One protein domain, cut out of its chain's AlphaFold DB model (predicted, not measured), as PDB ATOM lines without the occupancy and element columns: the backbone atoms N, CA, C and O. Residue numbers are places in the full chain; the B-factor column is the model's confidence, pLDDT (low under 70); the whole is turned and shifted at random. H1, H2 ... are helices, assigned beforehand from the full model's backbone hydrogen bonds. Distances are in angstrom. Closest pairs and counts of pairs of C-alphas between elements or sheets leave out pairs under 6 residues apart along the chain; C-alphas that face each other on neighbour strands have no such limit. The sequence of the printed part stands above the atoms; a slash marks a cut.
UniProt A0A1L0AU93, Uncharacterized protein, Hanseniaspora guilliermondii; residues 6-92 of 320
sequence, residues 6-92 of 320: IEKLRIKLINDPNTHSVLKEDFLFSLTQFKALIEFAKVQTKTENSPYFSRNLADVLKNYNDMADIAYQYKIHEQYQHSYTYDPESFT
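What this domain is: This is residues 6 to 92 of the 320 residues of an uncharacterized protein of Hanseniaspora guilliermondii (UniProt A0A1L0AU93). H3 crosses the long helix H5 nearly at a right angle; H1, H2 and H4 pack on this pair, and H5 runs out as an arm towards H6, where residues 84 to 90 stick out. The 87 printed residues hold six named helices, H1 to H6 in order, all helix; the whole is compact, radius of gyration of the C-alphas 13.9 A, spanning 44 by 28 by 19 A.

How they stand to each other: H1, residues 6 to 15, touches residues 31 to 35 of H3, residues 31 to 46; closest C-alphas Glu 7 and Leu 31, 6.7 A. H2, residues 21 to 26, touches H5, residues 64 to 86, through its residues 67 to 72; closest C-alphas Leu 23 and Ala 68, 6.5 A. H3 touches H5 about perpendicular, 84 degrees; closest C-alphas Ala 41 and Ile 70, 6.2 A. H4, residues 57 to 62, touches H3; closest C-alphas Lys 42 and Leu 57, 6.3 A. H6, residues 88 to 91, touches H5 only at the corner, only just, with 3 pairs of C-alphas within 8 A. Every O i to N i+4 pair is within hydrogen-bond range in H1, H2, H4 and H5, 11 of 12 in H3; H6 is too short.

Where its parts are: H1 begins at C-alpha 6 (230.163, 186.185, 124.624). H3 is 23.1 A long; H5, 32.8 A, ends at C-alpha 86 (207.102, 186.256, 101.503).

The domain as a whole: C-alphas 15 and 92 are farthest apart, 44.8 A. The printed part has no cut, no link is long, and no printed residue is under 70 in pLDDT.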
ATOM      1  N   ILE A   6     230.401 186.047 126.069       86.88
ATOM      2  CA  ILE A   6     230.163 186.185 124.624       86.88
ATOM      3  C   ILE A   6     230.745 187.500 124.106       86.88
ATOM      4  O   ILE A   6     231.369 187.535 123.046       86.88
ATOM      5  N   GLU A   7     230.593 188.581 124.865       89.50
ATOM      6  CA  GLU A   7     231.140 189.891 124.500       89.50
ATOM      7  C   GLU A   7     232.675 189.868 124.448       89.50
ATOM      8  O   GLU A   7     233.280 190.457 123.551       89.50
ATOM      9  N   LYS A   8     233.323 189.129 125.356       87.94
ATOM     10  CA  LYS A   8     234.779 188.926 125.318       87.94
ATOM     11  C   LYS A   8     235.221 188.188 124.054       87.94
ATOM     12  O   LYS A   8     236.170 188.630 123.402       87.94
ATOM     13  N   LEU A   9     234.528 187.107 123.689       89.06
ATOM     14  CA  LEU A   9     234.793 186.375 122.448       89.06
ATOM     15  C   LEU A   9     234.577 187.276 121.220       89.06
ATOM     16  O   LEU A   9     235.427 187.310 120.332       89.06
ATOM     17  N   ARG A  10     233.505 188.078 121.205       93.31
ATOM     18  CA  ARG A  10     233.216 189.047 120.136       93.31
ATOM     19  C   ARG A  10     234.358 190.046 119.955       93.31
ATOM     20  O   ARG A  10     234.865 190.210 118.848       93.31
ATOM     21  N   ILE A  11     234.800 190.684 121.042       91.75
ATOM     22  CA  ILE A  11     235.897 191.665 121.024       91.75
ATOM     23  C   ILE A  11     237.211 191.011 120.577       91.75
ATOM     24  O   ILE A  11     237.967 191.622 119.818       91.75
ATOM     25  N   LYS A  12     237.484 189.771 121.005       91.06
ATOM     26  CA  LYS A  12     238.650 189.012 120.534       91.06
ATOM     27  C   LYS A  12     238.603 188.835 119.014       91.06
ATOM     28  O   LYS A  12     239.569 189.182 118.341       91.06
ATOM     29  N   LEU A  13     237.477 188.363 118.475       92.69
ATOM     30  CA  LEU A  13     237.310 188.117 117.039       92.69
ATOM     31  C   LEU A  13     237.382 189.403 116.202       92.69
ATOM     32  O   LEU A  13     237.951 189.378 115.113       92.69
ATOM     33  N   ILE A  14     236.874 190.534 116.702       92.94
ATOM     34  CA  ILE A  14     236.973 191.837 116.014       92.94
ATOM     35  C   ILE A  14     238.431 192.227 115.767       92.94
ATOM     36  O   ILE A  14     238.781 192.668 114.671       92.94
ATOM     37  N   ASN A  15     239.274 192.055 116.786       91.56
ATOM     38  CA  ASN A  15     240.670 192.487 116.757       91.56
ATOM     39  C   ASN A  15     241.612 191.463 116.104       91.56
ATOM     40  O   ASN A  15     242.770 191.781 115.847       91.56
ATOM     41  N   ASP A  16     241.134 190.249 115.831       92.56
ATOM     42  CA  ASP A  16     241.942 189.195 115.229       92.56
ATOM     43  C   ASP A  16     241.996 189.336 113.691       92.56
ATOM     44  O   ASP A  16     240.950 189.424 113.029       92.56
ATOM     45  N   PRO A  17     243.195 189.379 113.081       92.06
ATOM     46  CA  PRO A  17     243.338 189.478 111.630       92.06
ATOM     47  C   PRO A  17     242.844 188.233 110.880       92.06
ATOM     48  O   PRO A  17     242.471 188.364 109.718       92.06
ATOM     49  N   ASN A  18     242.793 187.060 111.521       92.25
ATOM     50  CA  ASN A  18     242.350 185.808 110.893       92.25
ATOM     51  C   ASN A  18     240.823 185.651 110.862       92.25
ATOM     52  O   ASN A  18     240.307 184.768 110.180       92.25
ATOM     53  N   THR A  19     240.086 186.495 111.589       93.81
ATOM     54  CA  THR A  19     238.621 186.469 111.578       93.81
ATOM     55  C   THR A  19     238.085 186.842 110.200       93.81
ATOM     56  O   THR A  19     238.363 187.929 109.684       93.81
ATOM     57  N   HIS A  20     237.261 185.952 109.648       95.38
ATOM     58  CA  HIS A  20     236.648 186.092 108.332       95.38
ATOM     59  C   HIS A  20     235.780 187.357 108.212       95.38
ATOM     60  O   HIS A  20     235.123 187.768 109.173       95.38
ATOM     61  N   SER A  21     235.737 187.959 107.018       94.00
ATOM     62  CA  SER A  21     235.029 189.223 106.767       94.00
ATOM     63  C   SER A  21     233.537 189.143 107.089       94.00
ATOM     64  O   SER A  21     233.038 190.021 107.779       94.00
ATOM     65  N   VAL A  22     232.862 188.051 106.707       94.69
ATOM     66  CA  VAL A  22     231.433 187.809 107.008       94.69
ATOM     67  C   VAL A  22     231.091 188.005 108.488       94.69
ATOM     68  O   VAL A  22     230.083 188.617 108.818       94.69
ATOM     69  N   LEU A  23     231.962 187.563 109.402       95.44
ATOM     70  CA  LEU A  23     231.757 187.764 110.833       95.44
ATOM     71  C   LEU A  23     231.878 189.250 111.179       95.44
ATOM     72  O   LEU A  23     231.026 189.780 111.881       95.44
ATOM     73  N   LYS A  24     232.913 189.937 110.679       93.50
ATOM     74  CA  LYS A  24     233.160 191.363 110.962       93.50
ATOM     75  C   LYS A  24     232.060 192.270 110.419       93.50
ATOM     76  O   LYS A  24     231.658 193.204 111.106       93.50
ATOM     77  N   GLU A  25     231.604 191.984 109.209       92.19
ATOM     78  CA  GLU A  25     230.646 192.797 108.467       92.19
ATOM     79  C   GLU A  25     229.216 192.597 108.970       92.19
ATOM     80  O   GLU A  25     228.507 193.585 109.137       92.19
ATOM     81  N   ASP A  26     228.818 191.356 109.281       91.56
ATOM     82  CA  ASP A  26     227.401 191.023 109.485       91.56
ATOM     83  C   ASP A  26     227.025 190.640 110.925       91.56
ATOM     84  O   ASP A  26     225.855 190.730 111.289       91.56
ATOM     85  N   PHE A  27     227.983 190.208 111.756       94.94
ATOM     86  CA  PHE A  27     227.665 189.599 113.059       94.94
ATOM     87  C   PHE A  27     228.372 190.247 114.242       94.94
ATOM     88  O   PHE A  27     227.801 190.374 115.321       94.94
ATOM     89  N   LEU A  28     229.625 190.663 114.073       94.50
ATOM     90  CA  LEU A  28     230.455 191.149 115.167       94.50
ATOM     91  C   LEU A  28     230.194 192.616 115.497       94.50
ATOM     92  O   LEU A  28     230.575 193.033 116.582       94.50
ATOM     93  N   PHE A  29     229.546 193.410 114.642       91.38
ATOM     94  CA  PHE A  29     229.251 194.814 114.958       91.38
ATOM     95  C   PHE A  29     228.145 194.978 116.015       91.38
ATOM     96  O   PHE A  29     228.096 196.000 116.700       91.38
ATOM     97  N   SER A  30     227.293 193.964 116.190       92.31
ATOM     98  CA  SER A  30     226.181 193.953 117.140       92.31
ATOM     99  C   SER A  30     226.279 192.747 118.069       92.31
ATOM    100  O   SER A  30     226.264 191.603 117.621       92.31
ATOM    101  N   LEU A  31     226.314 192.982 119.386       91.69
ATOM    102  CA  LEU A  31     226.290 191.889 120.365       91.69
ATOM    103  C   LEU A  31     225.034 191.016 120.208       91.69
ATOM    104  O   LEU A  31     225.107 189.805 120.384       91.69
ATOM    105  N   THR A  32     223.898 191.604 119.835       92.88
ATOM    106  CA  THR A  32     222.652 190.859 119.610       92.88
ATOM    107  C   THR A  32     222.776 189.890 118.436       92.88
ATOM    108  O   THR A  32     222.388 188.733 118.565       92.88
ATOM    109  N   GLN A  33     223.353 190.327 117.313       92.81
ATOM    110  CA  GLN A  33     223.559 189.452 116.152       92.81
ATOM    111  C   GLN A  33     224.614 188.389 116.432       92.81
ATOM    112  O   GLN A  33     224.425 187.231 116.068       92.81
ATOM    113  N   PHE A  34     225.689 188.745 117.138       95.62
ATOM    114  CA  PHE A  34     226.683 187.761 117.536       95.62
ATOM    115  C   PHE A  34     226.087 186.697 118.468       95.62
ATOM    116  O   PHE A  34     226.327 185.513 118.268       95.62
ATOM    117  N   LYS A  35     225.238 187.083 119.430       94.44
ATOM    118  CA  LYS A  35     224.500 186.127 120.274       94.44
ATOM    119  C   LYS A  35     223.590 185.213 119.454       94.44
ATOM    120  O   LYS A  35     223.596 184.010 119.686       94.44
ATOM    121  N   ALA A  36     222.862 185.759 118.480       94.44
ATOM    122  CA  ALA A  36     222.028 184.959 117.582       94.44
ATOM    123  C   ALA A  36     222.858 183.943 116.775       94.44
ATOM    124  O   ALA A  36     222.460 182.786 116.652       94.44
ATOM    125  N   LEU A  37     224.047 184.338 116.308       95.94
ATOM    126  CA  LEU A  37     224.977 183.443 115.621       95.94
ATOM    127  C   LEU A  37     225.485 182.316 116.532       95.94
ATOM    128  O   LEU A  37     225.546 181.168 116.101       95.94
ATOM    129  N   ILE A  38     225.836 182.621 117.785       95.25
ATOM    130  CA  ILE A  38     226.288 181.618 118.761       95.25
ATOM    131  C   ILE A  38     225.170 180.620 119.087       95.25
ATOM    132  O   ILE A  38     225.416 179.414 119.112       95.25
ATOM    133  N   GLU A  39     223.939 181.094 119.291       94.75
ATOM    134  CA  GLU A  39     222.788 180.207 119.498       94.75
ATOM    135  C   GLU A  39     222.518 179.339 118.264       94.75
ATOM    136  O   GLU A  39     222.263 178.142 118.386       94.75
ATOM    137  N   PHE A  40     222.659 179.897 117.063       95.62
ATOM    138  CA  PHE A  40     222.556 179.116 115.837       95.62
ATOM    139  C   PHE A  40     223.665 178.058 115.732       95.62
ATOM    140  O   PHE A  40     223.368 176.902 115.435       95.62
ATOM    141  N   ALA A  41     224.917 178.396 116.060       95.50
ATOM    142  CA  ALA A  41     226.028 177.443 116.121       95.50
ATOM    143  C   ALA A  41     225.722 176.280 117.077       95.50
ATOM    144  O   ALA A  41     225.904 175.109 116.742       95.50
ATOM    145  N   LYS A  42     225.174 176.597 118.254       94.25
ATOM    146  CA  LYS A  42     224.735 175.612 119.245       94.25
ATOM    147  C   LYS A  42     223.657 174.682 118.688       94.25
ATOM    148  O   LYS A  42     223.762 173.469 118.860       94.25
ATOM    149  N   VAL A  43     222.655 175.209 117.984       94.06
ATOM    150  CA  VAL A  43     221.628 174.383 117.323       94.06
ATOM    151  C   VAL A  43     222.253 173.470 116.264       94.06
ATOM    152  O   VAL A  43     221.912 172.287 116.207       94.06
ATOM    153  N   GLN A  44     223.212 173.967 115.478       93.94
ATOM    154  CA  GLN A  44     223.892 173.178 114.445       93.94
ATOM    155  C   GLN A  44     224.638 171.975 115.040       93.94
ATOM    156  O   GLN A  44     224.479 170.862 114.550       93.94
ATOM    157  N   THR A  45     225.339 172.140 116.168       93.69
ATOM    158  CA  THR A  45     226.049 171.017 116.824       93.69
ATOM    159  C   THR A  45     225.136 169.880 117.303       93.69
ATOM    160  O   THR A  45     225.582 168.743 117.469       93.69
ATOM    161  N   LYS A  46     223.839 170.164 117.482       91.88
ATOM    162  CA  LYS A  46     222.823 169.223 117.979       91.88
ATOM    163  C   LYS A  46     221.884 168.690 116.898       91.88
ATOM    164  O   LYS A  46     221.068 167.821 117.187       91.88
ATOM    165  N   THR A  47     221.965 169.208 115.675       91.38
ATOM    166  CA  THR A  47     221.046 168.847 114.589       91.38
ATOM    167  C   THR A  47     221.643 167.732 113.740       91.38
ATOM    168  O   THR A  47     222.682 167.945 113.132       91.38
ATOM    169  N   GLU A  48     220.984 166.570 113.655       91.25
ATOM    170  CA  GLU A  48     221.515 165.359 112.990       91.25
ATOM    171  C   GLU A  48     221.977 165.580 111.542       91.25
ATOM    172  O   GLU A  48     222.989 165.030 111.120       91.25
ATOM    173  N   ASN A  49     221.274 166.431 110.790       88.12
ATOM    174  CA  ASN A  49     221.595 166.736 109.392       88.12
ATOM    175  C   ASN A  49     222.629 167.865 109.223       88.12
ATOM    176  O   ASN A  49     222.890 168.298 108.101       88.12
ATOM    177  N   SER A  50     223.192 168.384 110.315       90.19
ATOM    178  CA  SER A  50     224.219 169.421 110.268       90.19
ATOM    179  C   SER A  50     225.607 168.817 110.038       90.19
ATOM    180  O   SER A  50     225.944 167.817 110.676       90.19
ATOM    181  N   PRO A  51     226.487 169.456 109.243       89.44
ATOM    182  CA  PRO A  51     227.898 169.062 109.170       89.44
ATOM    183  C   PRO A  51     228.639 169.230 110.510       89.44
ATOM    184  O   PRO A  51     229.741 168.708 110.679       89.44
ATOM    185  N   TYR A  52     228.039 169.937 111.473       92.25
ATOM    186  CA  TYR A  52     228.570 170.129 112.821       92.25
ATOM    187  C   TYR A  52     227.985 169.164 113.847       92.25
ATOM    188  O   TYR A  52     228.339 169.259 115.021       92.25
ATOM    189  N   PHE A  53     227.110 168.244 113.434       92.75
ATOM    190  CA  PHE A  53     226.482 167.306 114.351       92.75
ATOM    191  C   PHE A  53     227.528 166.546 115.171       92.75
ATOM    192  O   PHE A  53     228.495 166.011 114.628       92.75
ATOM    193  N   SER A  54     227.330 166.493 116.490       87.88
ATOM    194  CA  SER A  54     228.241 165.845 117.448       87.88
ATOM    195  C   SER A  54     229.647 166.458 117.548       87.88
ATOM    196  O   SER A  54     230.500 165.902 118.242       87.88
ATOM    197  N   ARG A  55     229.920 167.598 116.896       91.56
ATOM    198  CA  ARG A  55     231.137 168.382 117.150       91.56
ATOM    199  C   ARG A  55     230.948 169.232 118.397       91.56
ATOM    200  O   ARG A  55     229.880 169.801 118.607       91.56
ATOM    201  N   ASN A  56     232.016 169.364 119.176       92.12
ATOM    202  CA  ASN A  56     231.989 170.196 120.362       92.12
ATOM    203  C   ASN A  56     231.844 171.680 119.990       92.12
ATOM    204  O   ASN A  56     232.576 172.180 119.128       92.12
ATOM    205  N   LEU A  57     230.939 172.403 120.654       90.75
ATOM    206  CA  LEU A  57     230.685 173.818 120.370       90.75
ATOM    207  C   LEU A  57     231.947 174.666 120.565       90.75
ATOM    208  O   LEU A  57     232.219 175.554 119.760       90.75
ATOM    209  N   ALA A  58     232.760 174.379 121.586       89.50
ATOM    210  CA  ALA A  58     233.993 175.122 121.825       89.50
ATOM    211  C   ALA A  58     234.986 174.968 120.662       89.50
ATOM    212  O   ALA A  58     235.638 175.942 120.286       89.50
ATOM    213  N   ASP A  59     235.073 173.781 120.060       91.50
ATOM    214  CA  ASP A  59     235.954 173.536 118.914       91.50
ATOM    215  C   ASP A  59     235.478 174.282 117.662       91.50
ATOM    216  O   ASP A  59     236.294 174.868 116.947       91.50
ATOM    217  N   VAL A  60     234.160 174.326 117.433       92.19
ATOM    218  CA  VAL A  60     233.545 175.101 116.341       92.19
ATOM    219  C   VAL A  60     233.826 176.596 116.515       92.19
ATOM    220  O   VAL A  60     234.306 177.241 115.588       92.19
ATOM    221  N   LEU A  61     233.607 177.149 117.715       92.94
ATOM    222  CA  LEU A  61     233.778 178.584 117.986       92.94
ATOM    223  C   LEU A  61     235.236 179.066 117.905       92.94
ATOM    224  O   LEU A  61     235.486 180.257 117.707       92.94
ATOM    225  N   LYS A  62     236.208 178.165 118.073       89.94
ATOM    226  CA  LYS A  62     237.636 178.486 117.931       89.94
ATOM    227  C   LYS A  62     238.128 178.493 116.500       89.94
ATOM    228  O   LYS A  62     239.121 179.157 116.203       89.94
ATOM    229  N   ASN A  63     237.512 177.697 115.641       93.00
ATOM    230  CA  ASN A  63     237.956 177.554 114.271       93.00
ATOM    231  C   ASN A  63     237.326 178.656 113.416       93.00
ATOM    232  O   ASN A  63     236.118 178.683 113.202       93.00
ATOM    233  N   TYR A  64     238.157 179.564 112.896       92.00
ATOM    234  CA  TYR A  64     237.686 180.690 112.085       92.00
ATOM    235  C   TYR A  64     236.910 180.252 110.837       92.00
ATOM    236  O   TYR A  64     235.972 180.945 110.449       92.00
ATOM    237  N   ASN A  65     237.269 179.117 110.228       94.19
ATOM    238  CA  ASN A  65     236.571 178.608 109.047       94.19
ATOM    239  C   ASN A  65     235.200 178.040 109.416       94.19
ATOM    240  O   ASN A  65     234.228 178.332 108.730       94.19
ATOM    241  N   ASP A  66     235.118 177.293 110.520       95.12
ATOM    242  CA  ASP A  66     233.843 176.762 111.013       95.12
ATOM    243  C   ASP A  66     232.904 177.914 111.411       95.12
ATOM    244  O   ASP A  66     231.742 177.937 111.024       95.12
ATOM    245  N   MET A  67     233.415 178.935 112.111       93.94
ATOM    246  CA  MET A  67     232.645 180.139 112.454       93.94
ATOM    247  C   MET A  67     232.170 180.915 111.221       93.94
ATOM    248  O   MET A  67     231.056 181.437 111.210       93.94
ATOM    249  N   ALA A  68     233.004 181.008 110.183       95.62
ATOM    250  CA  ALA A  68     232.625 181.648 108.930       95.62
ATOM    251  C   ALA A  68     231.541 180.854 108.191       95.62
ATOM    252  O   ALA A  68     230.573 181.449 107.722       95.62
ATOM    253  N   ASP A  69     231.666 179.527 108.112       96.12
ATOM    254  CA  ASP A  69     230.643 178.681 107.501       96.12
ATOM    255  C   ASP A  69     229.331 178.741 108.295       96.12
ATOM    256  O   ASP A  69     228.295 179.016 107.702       96.12
ATOM    257  N   ILE A  70     229.360 178.651 109.629       96.19
ATOM    258  CA  ILE A  70     228.177 178.863 110.483       96.19
ATOM    259  C   ILE A  70     227.513 180.224 110.213       96.19
ATOM    260  O   ILE A  70     226.286 180.302 110.143       96.19
ATOM    261  N   ALA A  71     228.295 181.288 110.010       96.00
ATOM    262  CA  ALA A  71     227.776 182.604 109.636       96.00
ATOM    263  C   ALA A  71     227.104 182.609 108.255       96.00
ATOM    264  O   ALA A  71     226.022 183.180 108.103       96.00
ATOM    265  N   TYR A  72     227.676 181.936 107.256       96.56
ATOM    266  CA  TYR A  72     227.013 181.762 105.961       96.56
ATOM    267  C   TYR A  72     225.746 180.909 106.067       96.56
ATOM    268  O   TYR A  72     224.722 181.290 105.502       96.56
ATOM    269  N   GLN A  73     225.767 179.819 106.837       94.88
ATOM    270  CA  GLN A  73     224.589 178.989 107.098       94.88
ATOM    271  C   GLN A  73     223.481 179.782 107.802       94.88
ATOM    272  O   GLN A  73     222.312 179.622 107.463       94.88
ATOM    273  N   TYR A  74     223.826 180.685 108.727       95.50
ATOM    274  CA  TYR A  74     222.859 181.590 109.353       95.50
ATOM    275  C   TYR A  74     222.209 182.513 108.315       95.50
ATOM    276  O   TYR A  74     220.987 182.623 108.265       95.50
ATOM    277  N   LYS A  75     223.004 183.126 107.428       95.25
ATOM    278  CA  LYS A  75     222.476 183.987 106.355       95.25
ATOM    279  C   LYS A  75     221.585 183.210 105.380       95.25
ATOM    280  O   LYS A  75     220.548 183.722 104.971       95.25
ATOM    281  N   ILE A  76     221.959 181.977 105.028       94.19
ATOM    282  CA  ILE A  76     221.129 181.076 104.210       94.19
ATOM    283  C   ILE A  76     219.822 180.751 104.942       94.19
ATOM    284  O   ILE A  76     218.756 180.774 104.333       94.19
ATOM    285  N   HIS A  77     219.882 180.497 106.251       93.00
ATOM    286  CA  HIS A  77     218.694 180.259 107.065       93.00
ATOM    287  C   HIS A  77     217.762 181.478 107.084       93.00
ATOM    288  O   HIS A  77     216.562 181.318 106.884       93.00
ATOM    289  N   GLU A  78     218.285 182.694 107.250       93.25
ATOM    290  CA  GLU A  78     217.475 183.918 107.166       93.25
ATOM    291  C   GLU A  78     216.847 184.104 105.781       93.25
ATOM    292  O   GLU A  78     215.658 184.410 105.688       93.25
ATOM    293  N   GLN A  79     217.606 183.869 104.704       94.12
ATOM    294  CA  GLN A  79     217.077 183.900 103.335       94.12
ATOM    295  C   GLN A  79     215.950 182.883 103.144       94.12
ATOM    296  O   GLN A  79     214.916 183.221 102.571       94.12
ATOM    297  N   TYR A  80     216.120 181.669 103.667       92.75
ATOM    298  CA  TYR A  80     215.099 180.628 103.640       92.75
ATOM    299  C   TYR A  80     213.835 181.055 104.396       92.75
ATOM    300  O   TYR A  80     212.745 180.960 103.844       92.75
ATOM    301  N   GLN A  81     213.955 181.573 105.626       91.62
ATOM    302  CA  GLN A  81     212.797 182.044 106.398       91.62
ATOM    303  C   GLN A  81     212.074 183.197 105.693       91.62
ATOM    304  O   GLN A  81     210.842 183.259 105.686       91.62
ATOM    305  N   HIS A  82     212.837 184.099 105.074       91.88
ATOM    306  CA  HIS A  82     212.288 185.207 104.306       91.88
ATOM    307  C   HIS A  82     211.521 184.705 103.079       91.88
ATOM    308  O   HIS A  82     210.359 185.056 102.902       91.88
ATOM    309  N   SER A  83     212.130 183.823 102.287       92.44
ATOM    310  CA  SER A  83     211.483 183.183 101.140       92.44
ATOM    311  C   SER A  83     210.227 182.425 101.573       92.44
ATOM    312  O   SER A  83     209.168 182.641 101.003       92.44
ATOM    313  N   TYR A  84     210.275 181.649 102.654       89.69
ATOM    314  CA  TYR A  84     209.112 180.910 103.155       89.69
ATOM    315  C   TYR A  84     207.947 181.821 103.576       89.69
ATOM    316  O   TYR A  84     206.781 181.463 103.430       89.69
ATOM    317  N   THR A  85     208.253 183.010 104.098       89.00
ATOM    318  CA  THR A  85     207.242 183.963 104.578       89.00
ATOM    319  C   THR A  85     206.648 184.808 103.450       89.00
ATOM    320  O   THR A  85     205.453 185.101 103.476       89.00
ATOM    321  N   TYR A  86     207.474 185.240 102.494       90.12
ATOM    322  CA  TYR A  86     207.102 186.256 101.503       90.12
ATOM    323  C   TYR A  86     206.999 185.733 100.065       90.12
ATOM    324  O   TYR A  86     206.421 186.423  99.230       90.12
ATOM    325  N   ASP A  87     207.539 184.547  99.784       89.31
ATOM    326  CA  ASP A  87     207.511 183.863  98.483       89.31
ATOM    327  C   ASP A  87     207.286 182.344  98.676       89.31
ATOM    328  O   ASP A  87     208.144 181.520  98.328       89.31
ATOM    329  N   PRO A  88     206.167 181.937  99.312       84.38
ATOM    330  CA  PRO A  88     205.867 180.526  99.543       84.38
ATOM    331  C   PRO A  88     205.714 179.733  98.233       84.38
ATOM    332  O   PRO A  88     205.927 178.520  98.223       84.38
ATOM    333  N   GLU A  89     205.383 180.395  97.118       82.31
ATOM    334  CA  GLU A  89     205.256 179.781  95.796       82.31
ATOM    335  C   GLU A  89     206.579 179.189  95.291       82.31
ATOM    336  O   GLU A  89     206.558 178.164  94.604       82.31
ATOM    337  N   SER A  90     207.728 179.749  95.688       83.56
ATOM    338  CA  SER A  90     209.054 179.193  95.369       83.56
ATOM    339  C   SER A  90     209.283 177.764  95.895       83.56
ATOM    340  O   SER A  90     210.149 177.051  95.384       83.56
ATOM    341  N   PHE A  91     208.480 177.314  96.869       80.38
ATOM    342  CA  PHE A  91     208.523 175.959  97.435       80.38
ATOM    343  C   PHE A  91     207.497 175.004  96.817       80.38
ATOM    344  O   PHE A  91     207.406 173.845  97.226       80.38
ATOM    345  N   THR A  92     206.712 175.471  95.846       77.00
ATOM    346  CA  THR A  92     205.710 174.658  95.150       77.00
ATOM    347  C   THR A  92     206.247 174.155  93.815       77.00
ATOM    348  O   THR A  92     207.004 174.840  93.125       77.00
TER     349      THR A  92